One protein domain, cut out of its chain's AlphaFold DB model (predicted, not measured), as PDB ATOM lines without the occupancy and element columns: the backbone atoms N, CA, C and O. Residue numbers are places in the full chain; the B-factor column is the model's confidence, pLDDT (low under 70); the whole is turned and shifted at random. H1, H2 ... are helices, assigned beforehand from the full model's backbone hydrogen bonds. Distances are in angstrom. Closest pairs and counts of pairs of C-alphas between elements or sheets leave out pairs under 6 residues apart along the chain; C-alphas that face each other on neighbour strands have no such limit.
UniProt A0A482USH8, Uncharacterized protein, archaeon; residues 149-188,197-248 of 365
ATOM      1  N   TYR A 149     -18.651  -7.871 -31.067       89.88
ATOM      2  CA  TYR A 149     -18.057  -7.028 -32.102       89.88
ATOM      3  C   TYR A 149     -16.530  -6.926 -31.984       89.88
ATOM      4  O   TYR A 149     -15.799  -7.105 -32.954       89.88
ATOM      5  N   ARG A 150     -16.028  -6.722 -30.768       87.81
ATOM      6  CA  ARG A 150     -14.599  -6.540 -30.531       87.81
ATOM      7  C   ARG A 150     -13.796  -7.809 -30.796       87.81
ATOM      8  O   ARG A 150     -12.655  -7.732 -31.235       87.81
ATOM      9  N   THR A 151     -14.402  -8.961 -30.530       88.81
ATOM     10  CA  THR A 151     -13.800 -10.278 -30.779       88.81
ATOM     11  C   THR A 151     -13.502 -10.441 -32.267       88.81
ATOM     12  O   THR A 151     -12.353 -10.592 -32.668       88.81
ATOM     13  N   THR A 152     -14.521 -10.189 -33.090       92.00
ATOM     14  CA  THR A 152     -14.428 -10.298 -34.545       92.00
ATOM     15  C   THR A 152     -13.482  -9.265 -35.153       92.00
ATOM     16  O   THR A 152     -12.830  -9.554 -36.150       92.00
ATOM     17  N   GLN A 153     -13.351  -8.077 -34.551       92.75
ATOM     18  CA  GLN A 153     -12.357  -7.089 -34.975       92.75
ATOM     19  C   GLN A 153     -10.924  -7.606 -34.779       92.75
ATOM     20  O   GLN A 153     -10.106  -7.485 -35.688       92.75
ATOM     21  N   PHE A 154     -10.620  -8.204 -33.622       92.31
ATOM     22  CA  PHE A 154      -9.309  -8.810 -33.389       92.31
ATOM     23  C   PHE A 154      -9.068 -10.011 -34.302       92.31
ATOM     24  O   PHE A 154      -7.983 -10.120 -34.863       92.31
ATOM     25  N   ASP A 155     -10.069 -10.865 -34.505       91.31
ATOM     26  CA  ASP A 155      -9.937 -12.023 -35.391       91.31
ATOM     27  C   ASP A 155      -9.647 -11.593 -36.833       91.31
ATOM     28  O   ASP A 155      -8.755 -12.145 -37.470       91.31
ATOM     29  N   LYS A 156     -10.318 -10.542 -37.326       94.00
ATOM     30  CA  LYS A 156     -10.039  -9.950 -38.644       94.00
ATOM     31  C   LYS A 156      -8.613  -9.403 -38.740       94.00
ATOM     32  O   LYS A 156      -7.935  -9.663 -39.729       94.00
ATOM     33  N   LEU A 157      -8.148  -8.683 -37.715       93.75
ATOM     34  CA  LEU A 157      -6.787  -8.137 -37.685       93.75
ATOM     35  C   LEU A 157      -5.720  -9.236 -37.620       93.75
ATOM     36  O   LEU A 157      -4.680  -9.105 -38.252       93.75
ATOM     37  N   LEU A 158      -5.960 -10.315 -36.872       91.56
ATOM     38  CA  LEU A 158      -5.004 -11.415 -36.705       91.56
ATOM     39  C   LEU A 158      -5.018 -12.417 -37.863       91.56
ATOM     40  O   LEU A 158      -4.011 -13.094 -38.090       91.56
ATOM     41  N   ALA A 159      -6.139 -12.522 -38.579       92.81
ATOM     42  CA  ALA A 159      -6.266 -13.349 -39.772       92.81
ATOM     43  C   ALA A 159      -5.512 -12.770 -40.978       92.81
ATOM     44  O   ALA A 159      -5.141 -13.539 -41.862       92.81
ATOM     45  N   ALA A 160      -5.263 -11.454 -41.003       94.44
ATOM     46  CA  ALA A 160      -4.517 -10.793 -42.067       94.44
ATOM     47  C   ALA A 160      -3.060 -11.297 -42.162       94.44
ATOM     48  O   ALA A 160      -2.387 -11.527 -41.148       94.44
ATOM     49  N   ASP A 161      -2.561 -11.449 -43.393       94.75
ATOM     50  CA  ASP A 161      -1.186 -11.903 -43.657       94.75
ATOM     51  C   ASP A 161      -0.147 -10.885 -43.171       94.75
ATOM     52  O   ASP A 161       0.880 -11.250 -42.579       94.75
ATOM     53  N   GLU A 162      -0.465  -9.603 -43.356       95.75
ATOM     54  CA  GLU A 162       0.236  -8.460 -42.793       95.75
ATOM     55  C   GLU A 162      -0.664  -7.772 -41.764       95.75
ATOM     56  O   GLU A 162      -1.760  -7.309 -42.071       95.75
ATOM     57  N   ILE A 163      -0.208  -7.747 -40.512       94.69
ATOM     58  CA  ILE A 163      -0.977  -7.192 -39.397       94.69
ATOM     59  C   ILE A 163      -0.618  -5.723 -39.229       94.69
ATOM     60  O   ILE A 163       0.533  -5.415 -38.933       94.69
ATOM     61  N   ASP A 164      -1.596  -4.826 -39.332       95.94
ATOM     62  CA  ASP A 164      -1.402  -3.412 -39.008       95.94
ATOM     63  C   ASP A 164      -1.182  -3.229 -37.494       95.94
ATOM     64  O   ASP A 164      -2.080  -3.448 -36.671       95.94
ATOM     65  N   LEU A 165       0.036  -2.828 -37.116       94.69
ATOM     66  CA  LEU A 165       0.416  -2.615 -35.719       94.69
ATOM     67  C   LEU A 165      -0.336  -1.462 -35.065       94.69
ATOM     68  O   LEU A 165      -0.556  -1.518 -33.856       94.69
ATOM     69  N   GLU A 166      -0.708  -0.426 -35.812       95.25
ATOM     70  CA  GLU A 166      -1.356   0.745 -35.224       95.25
ATOM     71  C   GLU A 166      -2.839   0.460 -34.962       95.25
ATOM     72  O   GLU A 166      -3.351   0.748 -33.873       95.25
ATOM     73  N   ALA A 167      -3.506  -0.242 -35.884       95.19
ATOM     74  CA  ALA A 167      -4.835  -0.802 -35.646       95.19
ATOM     75  C   ALA A 167      -4.830  -1.806 -34.479       95.19
ATOM     76  O   ALA A 167      -5.694  -1.752 -33.600       95.19
ATOM     77  N   LEU A 168      -3.825  -2.686 -34.407       94.38
ATOM     78  CA  LEU A 168      -3.703  -3.643 -33.306       94.38
ATOM     79  C   LEU A 168      -3.449  -2.940 -31.965       94.38
ATOM     80  O   LEU A 168      -4.041  -3.321 -30.952       94.38
ATOM     81  N   ARG A 169      -2.598  -1.907 -31.931       94.88
ATOM     82  CA  ARG A 169      -2.282  -1.129 -30.724       94.88
ATOM     83  C   ARG A 169      -3.492  -0.343 -30.233       94.88
ATOM     84  O   ARG A 169      -3.819  -0.435 -29.050       94.88
ATOM     85  N   SER A 170      -4.171   0.379 -31.121       95.50
ATOM     86  CA  SER A 170      -5.379   1.143 -30.784       95.50
ATOM     87  C   SER A 170      -6.502   0.229 -30.278       95.50
ATOM     88  O   SER A 170      -7.088   0.496 -29.226       95.50
ATOM     89  N   ALA A 171      -6.729  -0.917 -30.929       92.50
ATOM     90  CA  ALA A 171      -7.695  -1.915 -30.471       92.50
ATOM     91  C   ALA A 171      -7.310  -2.542 -29.117       92.50
ATOM     92  O   ALA A 171      -8.192  -2.844 -28.304       92.50
ATOM     93  N   SER A 172      -6.007  -2.714 -28.858       93.31
ATOM     94  CA  SER A 172      -5.458  -3.273 -27.609       93.31
ATOM     95  C   SER A 172      -5.468  -2.290 -26.441       93.31
ATOM     96  O   SER A 172      -5.501  -2.723 -25.286       93.31
ATOM     97  N   TRP A 173      -5.470  -0.982 -26.713       91.69
ATOM     98  CA  TRP A 173      -5.480   0.062 -25.684       91.69
ATOM     99  C   TRP A 173      -6.727  -0.010 -24.800       91.69
ATOM    100  O   TRP A 173      -6.648   0.095 -23.580       91.69
ATOM    101  N   ASN A 174      -7.873  -0.332 -25.401       89.06
ATOM    102  CA  ASN A 174      -9.137  -0.520 -24.686       89.06
ATOM    103  C   ASN A 174      -9.199  -1.873 -23.929       89.06
ATOM    104  O   ASN A 174     -10.267  -2.324 -23.516       89.06
ATOM    105  N   GLY A 175      -8.086  -2.614 -23.852       89.50
ATOM    106  CA  GLY A 175      -7.976  -3.998 -23.375       89.50
ATOM    107  C   GLY A 175      -7.725  -4.997 -24.513       89.50
ATOM    108  O   GLY A 175      -7.906  -4.687 -25.673       89.50
ATOM    109  N   ILE A 176      -7.330  -6.229 -24.215       89.12
ATOM    110  CA  ILE A 176      -7.293  -7.301 -25.226       89.12
ATOM    111  C   ILE A 176      -8.381  -8.284 -24.796       89.12
ATOM    112  O   ILE A 176      -8.421  -8.622 -23.611       89.12
ATOM    113  N   PRO A 177      -9.292  -8.704 -25.679       88.50
ATOM    114  CA  PRO A 177     -10.353  -9.615 -25.291       88.50
ATOM    115  C   PRO A 177      -9.848 -10.938 -24.716       88.50
ATOM    116  O   PRO A 177      -8.852 -11.470 -25.200       88.50
ATOM    117  N   TYR A 178     -10.542 -11.501 -23.722       80.94
ATOM    118  CA  TYR A 178     -10.080 -12.697 -23.002       80.94
ATOM    119  C   TYR A 178      -9.944 -13.954 -23.875       80.94
ATOM    120  O   TYR A 178      -9.201 -14.846 -23.501       80.94
ATOM    121  N   HIS A 179     -10.613 -14.051 -25.021       76.31
ATOM    122  CA  HIS A 179     -10.423 -15.171 -25.949       76.31
ATOM    123  C   HIS A 179      -9.151 -14.998 -26.794       76.31
ATOM    124  O   HIS A 179      -8.558 -15.988 -27.179       76.31
ATOM    125  N   VAL A 180      -8.672 -13.771 -27.029       78.69
ATOM    126  CA  VAL A 180      -7.403 -13.517 -27.749       78.69
ATOM    127  C   VAL A 180      -6.211 -13.478 -26.791       78.69
ATOM    128  O   VAL A 180      -5.145 -13.996 -27.094       78.69
ATOM    129  N   ARG A 181      -6.416 -12.823 -25.639       69.56
ATOM    130  CA  ARG A 181      -6.402 -13.415 -24.296       69.56
ATOM    131  C   ARG A 181      -6.021 -14.898 -24.144       69.56
ATOM    132  O   ARG A 181      -5.235 -15.521 -24.837       69.56
ATOM    133  N   SER A 182      -6.628 -15.507 -23.163       53.50
ATOM    134  CA  SER A 182      -6.518 -16.908 -22.833       53.50
ATOM    135  C   SER A 182      -7.361 -17.807 -23.743       53.50
ATOM    136  O   SER A 182      -8.094 -18.638 -23.208       53.50
ATOM    137  N   GLN A 183      -7.212 -17.782 -25.080       51.25
ATOM    138  CA  GLN A 183      -7.397 -19.045 -25.829       51.25
ATOM    139  C   GLN A 183      -6.214 -19.969 -25.525       51.25
ATOM    140  O   GLN A 183      -5.351 -20.297 -26.329       51.25
ATOM    141  N   VAL A 184      -6.192 -20.342 -24.260       47.75
ATOM    142  CA  VAL A 184      -5.528 -21.464 -23.662       47.75
ATOM    143  C   VAL A 184      -6.709 -22.388 -23.390       47.75
ATOM    144  O   VAL A 184      -7.174 -22.514 -22.262       47.75
ATOM    145  N   HIS A 185      -7.284 -22.966 -24.450       40.66
ATOM    146  CA  HIS A 185      -8.158 -24.122 -24.282       40.66
ATOM    147  C   HIS A 185      -7.218 -25.282 -23.965       40.66
ATOM    148  O   HIS A 185      -6.851 -26.082 -24.823       40.66
ATOM    149  N   ILE A 186      -6.728 -25.310 -22.725       43.94
ATOM    150  CA  ILE A 186      -6.090 -26.491 -22.177       43.94
ATOM    151  C   ILE A 186      -7.215 -27.510 -22.004       43.94
ATOM    152  O   ILE A 186      -7.787 -27.680 -20.933       43.94
ATOM    153  N   SER A 187      -7.542 -28.205 -23.087       37.56
ATOM    154  CA  SER A 187      -8.041 -29.563 -22.981       37.56
ATOM    155  C   SER A 187      -6.836 -30.418 -22.582       37.56
ATOM    156  O   SER A 187      -6.202 -31.051 -23.422       37.56
ATOM    157  N   ILE A 188      -6.470 -30.387 -21.293       40.31
ATOM    158  CA  ILE A 188      -5.691 -31.469 -20.684       40.31
ATOM    159  C   ILE A 188      -6.584 -32.708 -20.801       40.31
ATOM    160  O   ILE A 188      -7.457 -32.959 -19.978       40.31
ATOM    161  N   PRO A 197       0.454 -32.153 -29.411       44.16
ATOM    162  CA  PRO A 197       0.951 -30.789 -29.541       44.16
ATOM    163  C   PRO A 197       0.122 -29.856 -28.653       44.16
ATOM    164  O   PRO A 197      -1.081 -29.712 -28.841       44.16
ATOM    165  N   ILE A 198       0.770 -29.221 -27.677       46.34
ATOM    166  CA  ILE A 198       0.137 -28.283 -26.743       46.34
ATOM    167  C   ILE A 198      -0.048 -26.931 -27.464       46.34
ATOM    168  O   ILE A 198       0.956 -26.283 -27.786       46.34
ATOM    169  N   PRO A 199      -1.282 -26.459 -27.731       49.66
ATOM    170  CA  PRO A 199      -1.500 -25.179 -28.390       49.66
ATOM    171  C   PRO A 199      -1.396 -24.044 -27.360       49.66
ATOM    172  O   PRO A 199      -2.352 -23.717 -26.665       49.66
ATOM    173  N   ILE A 200      -0.216 -23.424 -27.265       56.66
ATOM    174  CA  ILE A 200       0.032 -22.217 -26.448       56.66
ATOM    175  C   ILE A 200      -0.013 -20.862 -27.240       56.66
ATOM    176  O   ILE A 200       0.387 -19.846 -26.681       56.66
ATOM    177  N   PRO A 201      -0.446 -20.690 -28.513       59.38
ATOM    178  CA  PRO A 201       0.148 -19.592 -29.289       59.38
ATOM    179  C   PRO A 201      -0.475 -18.187 -29.153       59.38
ATOM    180  O   PRO A 201       0.269 -17.223 -29.298       59.38
ATOM    181  N   ILE A 202      -1.775 -18.007 -28.905       59.12
ATOM    182  CA  ILE A 202      -2.449 -16.767 -29.369       59.12
ATOM    183  C   ILE A 202      -2.183 -15.545 -28.469       59.12
ATOM    184  O   ILE A 202      -1.843 -14.465 -28.957       59.12
ATOM    185  N   LEU A 203      -2.236 -15.726 -27.147       63.97
ATOM    186  CA  LEU A 203      -2.047 -14.644 -26.167       63.97
ATOM    187  C   LEU A 203      -0.661 -14.019 -26.251       63.97
ATOM    188  O   LEU A 203      -0.469 -12.800 -26.269       63.97
ATOM    189  N   ILE A 204       0.317 -14.916 -26.303       74.44
ATOM    190  CA  ILE A 204       1.716 -14.567 -26.409       74.44
ATOM    191  C   ILE A 204       1.951 -13.891 -27.763       74.44
ATOM    192  O   ILE A 204       2.767 -12.979 -27.829       74.44
ATOM    193  N   GLN A 205       1.203 -14.246 -28.812       82.25
ATOM    194  CA  GLN A 205       1.370 -13.664 -30.140       82.25
ATOM    195  C   GLN A 205       1.086 -12.162 -30.177       82.25
ATOM    196  O   GLN A 205       1.931 -11.413 -30.657       82.25
ATOM    197  N   VAL A 206      -0.052 -11.702 -29.640       88.06
ATOM    198  CA  VAL A 206      -0.406 -10.266 -29.670       88.06
ATOM    199  C   VAL A 206       0.624  -9.440 -28.904       88.06
ATOM    200  O   VAL A 206       1.131  -8.445 -29.416       88.06
ATOM    201  N   TRP A 207       1.011  -9.888 -27.709       88.00
ATOM    202  CA  TRP A 207       2.059  -9.224 -26.931       88.00
ATOM    203  C   TRP A 207       3.417  -9.265 -27.627       88.00
ATOM    204  O   TRP A 207       4.131  -8.266 -27.641       88.00
ATOM    205  N   GLN A 208       3.781 -10.388 -28.242       89.88
ATOM    206  CA  GLN A 208       5.024 -10.494 -28.999       89.88
ATOM    207  C   GLN A 208       5.047  -9.561 -30.210       89.88
ATOM    208  O   GLN A 208       6.110  -9.027 -30.515       89.88
ATOM    209  N   MET A 209       3.918  -9.335 -30.882       90.88
ATOM    210  CA  MET A 209       3.828  -8.352 -31.964       90.88
ATOM    211  C   MET A 209       3.942  -6.922 -31.428       90.88
ATOM    212  O   MET A 209       4.745  -6.150 -31.937       90.88
ATOM    213  N   LEU A 210       3.221  -6.595 -30.349       91.75
ATOM    214  CA  LEU A 210       3.267  -5.268 -29.718       91.75
ATOM    215  C   LEU A 210       4.657  -4.908 -29.167       91.75
ATOM    216  O   LEU A 210       5.023  -3.735 -29.137       91.75
ATOM    217  N   LEU A 211       5.434  -5.906 -28.739       92.56
ATOM    218  CA  LEU A 211       6.808  -5.750 -28.247       92.56
ATOM    219  C   LEU A 211       7.867  -5.833 -29.361       92.56
ATOM    220  O   LEU A 211       9.061  -5.888 -29.059       92.56
ATOM    221  N   ASN A 212       7.462  -5.908 -30.635       93.25
ATOM    222  CA  ASN A 212       8.336  -6.159 -31.790       93.25
ATOM    223  C   ASN A 212       9.212  -7.419 -31.635       93.25
ATOM    224  O   ASN A 212      10.292  -7.549 -32.218       93.25
ATOM    225  N   TYR A 213       8.764  -8.380 -30.827       91.62
ATOM    226  CA  TYR A 213       9.443  -9.653 -30.648       91.62
ATOM    227  C   TYR A 213       9.204 -10.592 -31.838       91.62
ATOM    228  O   TYR A 213      10.091 -11.383 -32.170       91.62
ATOM    229  N   MET A 214       8.048 -10.498 -32.489       92.75
ATOM    230  CA  MET A 214       7.668 -11.308 -33.646       92.75
ATOM    231  C   MET A 214       7.386 -10.396 -34.855       92.75
ATOM    232  O   MET A 214       6.851  -9.305 -34.662       92.75
ATOM    233  N   PRO A 215       7.765 -10.786 -36.087       94.88
ATOM    234  CA  PRO A 215       7.462  -9.995 -37.278       94.88
ATOM    235  C   PRO A 215       5.953  -9.915 -37.546       94.88
ATOM    236  O   PRO A 215       5.198 -10.829 -37.210       94.88
ATOM    237  N   LEU A 216       5.531  -8.831 -38.201       94.00
ATOM    238  CA  LEU A 216       4.129  -8.584 -38.551       94.00
ATOM    239  C   LEU A 216       3.632  -9.544 -39.640       94.00
ATOM    240  O   LEU A 216       2.451  -9.871 -39.668       94.00
ATOM    241  N   THR A 217       4.524 -10.038 -40.503       93.81
ATOM    242  CA  THR A 217       4.184 -10.959 -41.595       93.81
ATOM    243  C   THR A 217       4.111 -12.395 -41.110       93.81
ATOM    244  O   THR A 217       5.073 -12.903 -40.524       93.81
ATOM    245  N   LYS A 218       2.977 -13.054 -41.363       90.88
ATOM    246  CA  LYS A 218       2.665 -14.405 -40.874       90.88
ATOM    247  C   LYS A 218       3.730 -15.442 -41.243       90.88
ATOM    248  O   LYS A 218       4.224 -16.131 -40.353       90.88
ATOM    249  N   ASP A 219       4.186 -15.450 -42.493       92.94
ATOM    250  CA  ASP A 219       5.168 -16.420 -43.009       92.94
ATOM    251  C   ASP A 219       6.527 -16.366 -42.297       92.94
ATOM    252  O   ASP A 219       7.252 -17.356 -42.190       92.94
ATOM    253  N   ARG A 220       6.897 -15.193 -41.774       94.12
ATOM    254  CA  ARG A 220       8.189 -14.993 -41.105       94.12
ATOM    255  C   ARG A 220       8.128 -15.271 -39.607       94.12
ATOM    256  O   ARG A 220       9.181 -15.352 -38.972       94.12
ATOM    257  N   ARG A 221       6.933 -15.405 -39.022       91.94
ATOM    258  CA  ARG A 221       6.753 -15.551 -37.569       91.94
ATOM    259  C   ARG A 221       7.424 -16.812 -37.050       91.94
ATOM    260  O   ARG A 221       8.227 -16.727 -36.122       91.94
ATOM    261  N   ASP A 222       7.162 -17.947 -37.690       88.69
ATOM    262  CA  ASP A 222       7.641 -19.249 -37.219       88.69
ATOM    263  C   ASP A 222       9.153 -19.405 -37.373       88.69
ATOM    264  O   ASP A 222       9.822 -19.874 -36.452       88.69
ATOM    265  N   SER A 223       9.722 -18.933 -38.486       93.25
ATOM    266  CA  SER A 223      11.171 -18.987 -38.719       93.25
ATOM    267  C   SER A 223      11.948 -18.096 -37.744       93.25
ATOM    268  O   SER A 223      12.937 -18.534 -37.152       93.25
ATOM    269  N   VAL A 224      11.479 -16.864 -37.505       93.62
ATOM    270  CA  VAL A 224      12.089 -15.958 -36.518       93.62
ATOM    271  C   VAL A 224      11.937 -16.515 -35.106       93.62
ATOM    272  O   VAL A 224      12.885 -16.453 -34.321       93.62
ATOM    273  N   LEU A 225      10.779 -17.090 -34.776       89.69
ATOM    274  CA  LEU A 225      10.537 -17.664 -33.458       89.69
ATOM    275  C   LEU A 225      11.398 -18.908 -33.212       89.69
ATOM    276  O   LEU A 225      12.000 -19.015 -32.144       89.69
ATOM    277  N   MET A 226      11.505 -19.818 -34.186       89.75
ATOM    278  CA  MET A 226      12.408 -20.971 -34.114       89.75
ATOM    279  C   MET A 226      13.854 -20.526 -33.919       89.75
ATOM    280  O   MET A 226      14.521 -21.027 -33.014       89.75
ATOM    281  N   LYS A 227      14.316 -19.541 -34.697       95.38
ATOM    282  CA  LYS A 227      15.671 -19.006 -34.562       95.38
ATOM    283  C   LYS A 227      15.912 -18.433 -33.165       95.38
ATOM    284  O   LYS A 227      16.858 -18.842 -32.502       95.38
ATOM    285  N   LYS A 228      15.015 -17.580 -32.660       94.25
ATOM    286  CA  LYS A 228      15.135 -17.010 -31.307       94.25
ATOM    287  C   LYS A 228      15.119 -18.071 -30.208       94.25
ATOM    288  O   LYS A 228      15.878 -17.959 -29.251       94.25
ATOM    289  N   ARG A 229      14.278 -19.104 -30.339       92.56
ATOM    290  CA  ARG A 229      14.272 -20.245 -29.411       92.56
ATOM    291  C   ARG A 229      15.613 -20.975 -29.451       92.56
ATOM    292  O   ARG A 229      16.180 -21.227 -28.394       92.56
ATOM    293  N   SER A 230      16.149 -21.247 -30.642       94.69
ATOM    294  CA  SER A 230      17.463 -21.880 -30.782       94.69
ATOM    295  C   SER A 230      18.588 -21.023 -30.193       94.69
ATOM    296  O   SER A 230      19.402 -21.541 -29.438       94.69
ATOM    297  N   ASP A 231      18.580 -19.706 -30.419       94.62
ATOM    298  CA  ASP A 231      19.566 -18.772 -29.867       94.62
ATOM    299  C   ASP A 231      19.494 -18.722 -28.331       94.62
ATOM    300  O   ASP A 231      20.523 -18.691 -27.652       94.62
ATOM    301  N   TYR A 232      18.287 -18.772 -27.760       92.19
ATOM    302  CA  TYR A 232      18.085 -18.850 -26.313       92.19
ATOM    303  C   TYR A 232      18.669 -20.137 -25.722       92.19
ATOM    304  O   TYR A 232      19.423 -20.070 -24.756       92.19
ATOM    305  N   TYR A 233      18.402 -21.300 -26.325       92.56
ATOM    306  CA  TYR A 233      18.999 -22.561 -25.871       92.56
ATOM    307  C   TYR A 233      20.524 -22.570 -26.037       92.56
ATOM    308  O   TYR A 233      21.240 -22.935 -25.106       92.56
ATOM    309  N   ASN A 234      21.031 -22.085 -27.171       93.81
ATOM    310  CA  ASN A 234      22.466 -22.015 -27.449       93.81
ATOM    311  C   ASN A 234      23.213 -21.088 -26.483       93.81
ATOM    312  O   ASN A 234      24.380 -21.327 -26.191       93.81
ATOM    313  N   THR A 235      22.562 -20.037 -25.980       94.19
ATOM    314  CA  THR A 235      23.168 -19.102 -25.019       94.19
ATOM    315  C   THR A 235      22.993 -19.544 -23.569       94.19
ATOM    316  O   THR A 235      23.920 -19.387 -22.774       94.19
ATOM    317  N   LEU A 236      21.845 -20.121 -23.205       93.00
ATOM    318  CA  LEU A 236      21.584 -20.540 -21.830       93.00
ATOM    319  C   LEU A 236      22.277 -21.833 -21.430       93.00
ATOM    320  O   LEU A 236      22.761 -21.912 -20.303       93.00
ATOM    321  N   VAL A 237      22.322 -22.837 -22.306       90.19
ATOM    322  CA  VAL A 237      22.890 -24.148 -21.956       90.19
ATOM    323  C   VAL A 237      24.359 -24.019 -21.518       90.19
ATOM    324  O   VAL A 237      24.695 -24.531 -20.448       90.19
ATOM    325  N   PRO A 238      25.234 -23.269 -22.222       91.81
ATOM    326  CA  PRO A 238      26.605 -23.052 -21.762       91.81
ATOM    327  C   PRO A 238      26.694 -22.277 -20.444       91.81
ATOM    328  O   PRO A 238      27.547 -22.589 -19.618       91.81
ATOM    329  N   LEU A 239      25.820 -21.286 -20.222       92.50
ATOM    330  CA  LEU A 239      25.799 -20.516 -18.974       92.50
ATOM    331  C   LEU A 239      25.409 -21.394 -17.787       92.50
ATOM    332  O   LEU A 239      26.061 -21.332 -16.748       92.50
ATOM    333  N   TYR A 240      24.384 -22.228 -17.949       89.44
ATOM    334  CA  TYR A 240      23.945 -23.139 -16.901       89.44
ATOM    335  C   TYR A 240      25.026 -24.180 -16.600       89.44
ATOM    336  O   TYR A 240      25.441 -24.309 -15.453       89.44
ATOM    337  N   ASN A 241      25.596 -24.806 -17.635       86.88
ATOM    338  CA  ASN A 241      26.684 -25.774 -17.479       86.88
ATOM    339  C   ASN A 241      27.939 -25.147 -16.847       86.88
ATOM    340  O   ASN A 241      28.587 -25.770 -16.011       86.88
ATOM    341  N   SER A 242      28.279 -23.902 -17.194       86.25
ATOM    342  CA  SER A 242      29.405 -23.186 -16.585       86.25
ATOM    343  C   SER A 242      29.174 -22.890 -15.103       86.25
ATOM    344  O   SER A 242      30.116 -22.987 -14.321       86.25
ATOM    345  N   VAL A 243      27.951 -22.516 -14.712       85.12
ATOM    346  CA  VAL A 243      27.602 -22.271 -13.305       85.12
ATOM    347  C   VAL A 243      27.614 -23.581 -12.519       85.12
ATOM    348  O   VAL A 243      28.192 -23.629 -11.436       85.12
ATOM    349  N   SER A 244      27.071 -24.663 -13.083       81.06
ATOM    350  CA  SER A 244      27.127 -25.997 -12.477       81.06
ATOM    351  C   SER A 244      28.570 -26.477 -12.279       81.06
ATOM    352  O   SER A 244      28.915 -26.950 -11.199       81.06
ATOM    353  N   ASN A 245      29.447 -26.272 -13.266       77.19
ATOM    354  CA  ASN A 245      30.862 -26.638 -13.160       77.19
ATOM    355  C   ASN A 245      31.629 -25.790 -12.128       77.19
ATOM    356  O   ASN A 245      32.568 -26.286 -11.507       77.19
ATOM    357  N   LEU A 246      31.232 -24.530 -11.911       74.56
ATOM    358  CA  LEU A 246      31.835 -23.671 -10.887       74.56
ATOM    359  C   LEU A 246      31.478 -24.141  -9.467       74.56
ATOM    360  O   LEU A 246      32.335 -24.138  -8.588       74.56
ATOM    361  N   VAL A 247      30.239 -24.600  -9.259       75.94
ATOM    362  CA  VAL A 247      29.786 -25.159  -7.974       75.94
ATOM    363  C   VAL A 247      30.505 -26.471  -7.653       75.94
ATOM    364  O   VAL A 247      30.917 -26.676  -6.516       75.94
ATOM    365  N   VAL A 248      30.730 -27.331  -8.653       71.19
ATOM    366  CA  VAL A 248      31.441 -28.607  -8.454       71.19
ATOM    367  C   VAL A 248      32.930 -28.394  -8.155       71.19
ATOM    368  O   VAL A 248      33.510 -29.140  -7.372       71.19
TER     369      VAL A 248
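This is residues 149 to 188 and 197 to 248 of the 365 residues of an uncharacterized protein of archaeon (UniProt A0A482USH8). Four short helices, H1 and H2 in a hairpin with H3 and H4, make a small body; residues 229 to 248 of the long helix H5 stick out from it. The printed part has 92 residues, with named helices H1 to H5 in order and no named strand. It is all helix and loose, with a radius of gyration of the C-alphas of 17.2 A, spanning 59 by 30 by 25 A.

Start at H1, residues 149 to 159, a hairpin with H2, residues 165 to 173; their closest C-alphas, Leu 157 and Leu 168, are 7.0 A apart. H3, residues 178 to 181, touches H4, residues 202 to 210, closest at C-alphas 181 and 203, 4.9 A. H5, residues 218 to 248, touches no helix. O i to N i+4 pairs are within hydrogen-bond range throughout H1 and H2, 4 of 5 in H4, 23 of 27 in H5.

Find C-alpha 149 at (-18.057, -7.028, -32.102), where H1 begins. H5 runs 45.6 A to C-alpha 248 at (31.441, -28.607, -8.454).

Residues 189 to 196 are cut out; C-alphas 188 and 197 are 11.1 A apart. Look for pLDDT under 70 at residues 181 to 188 and 197 to 203.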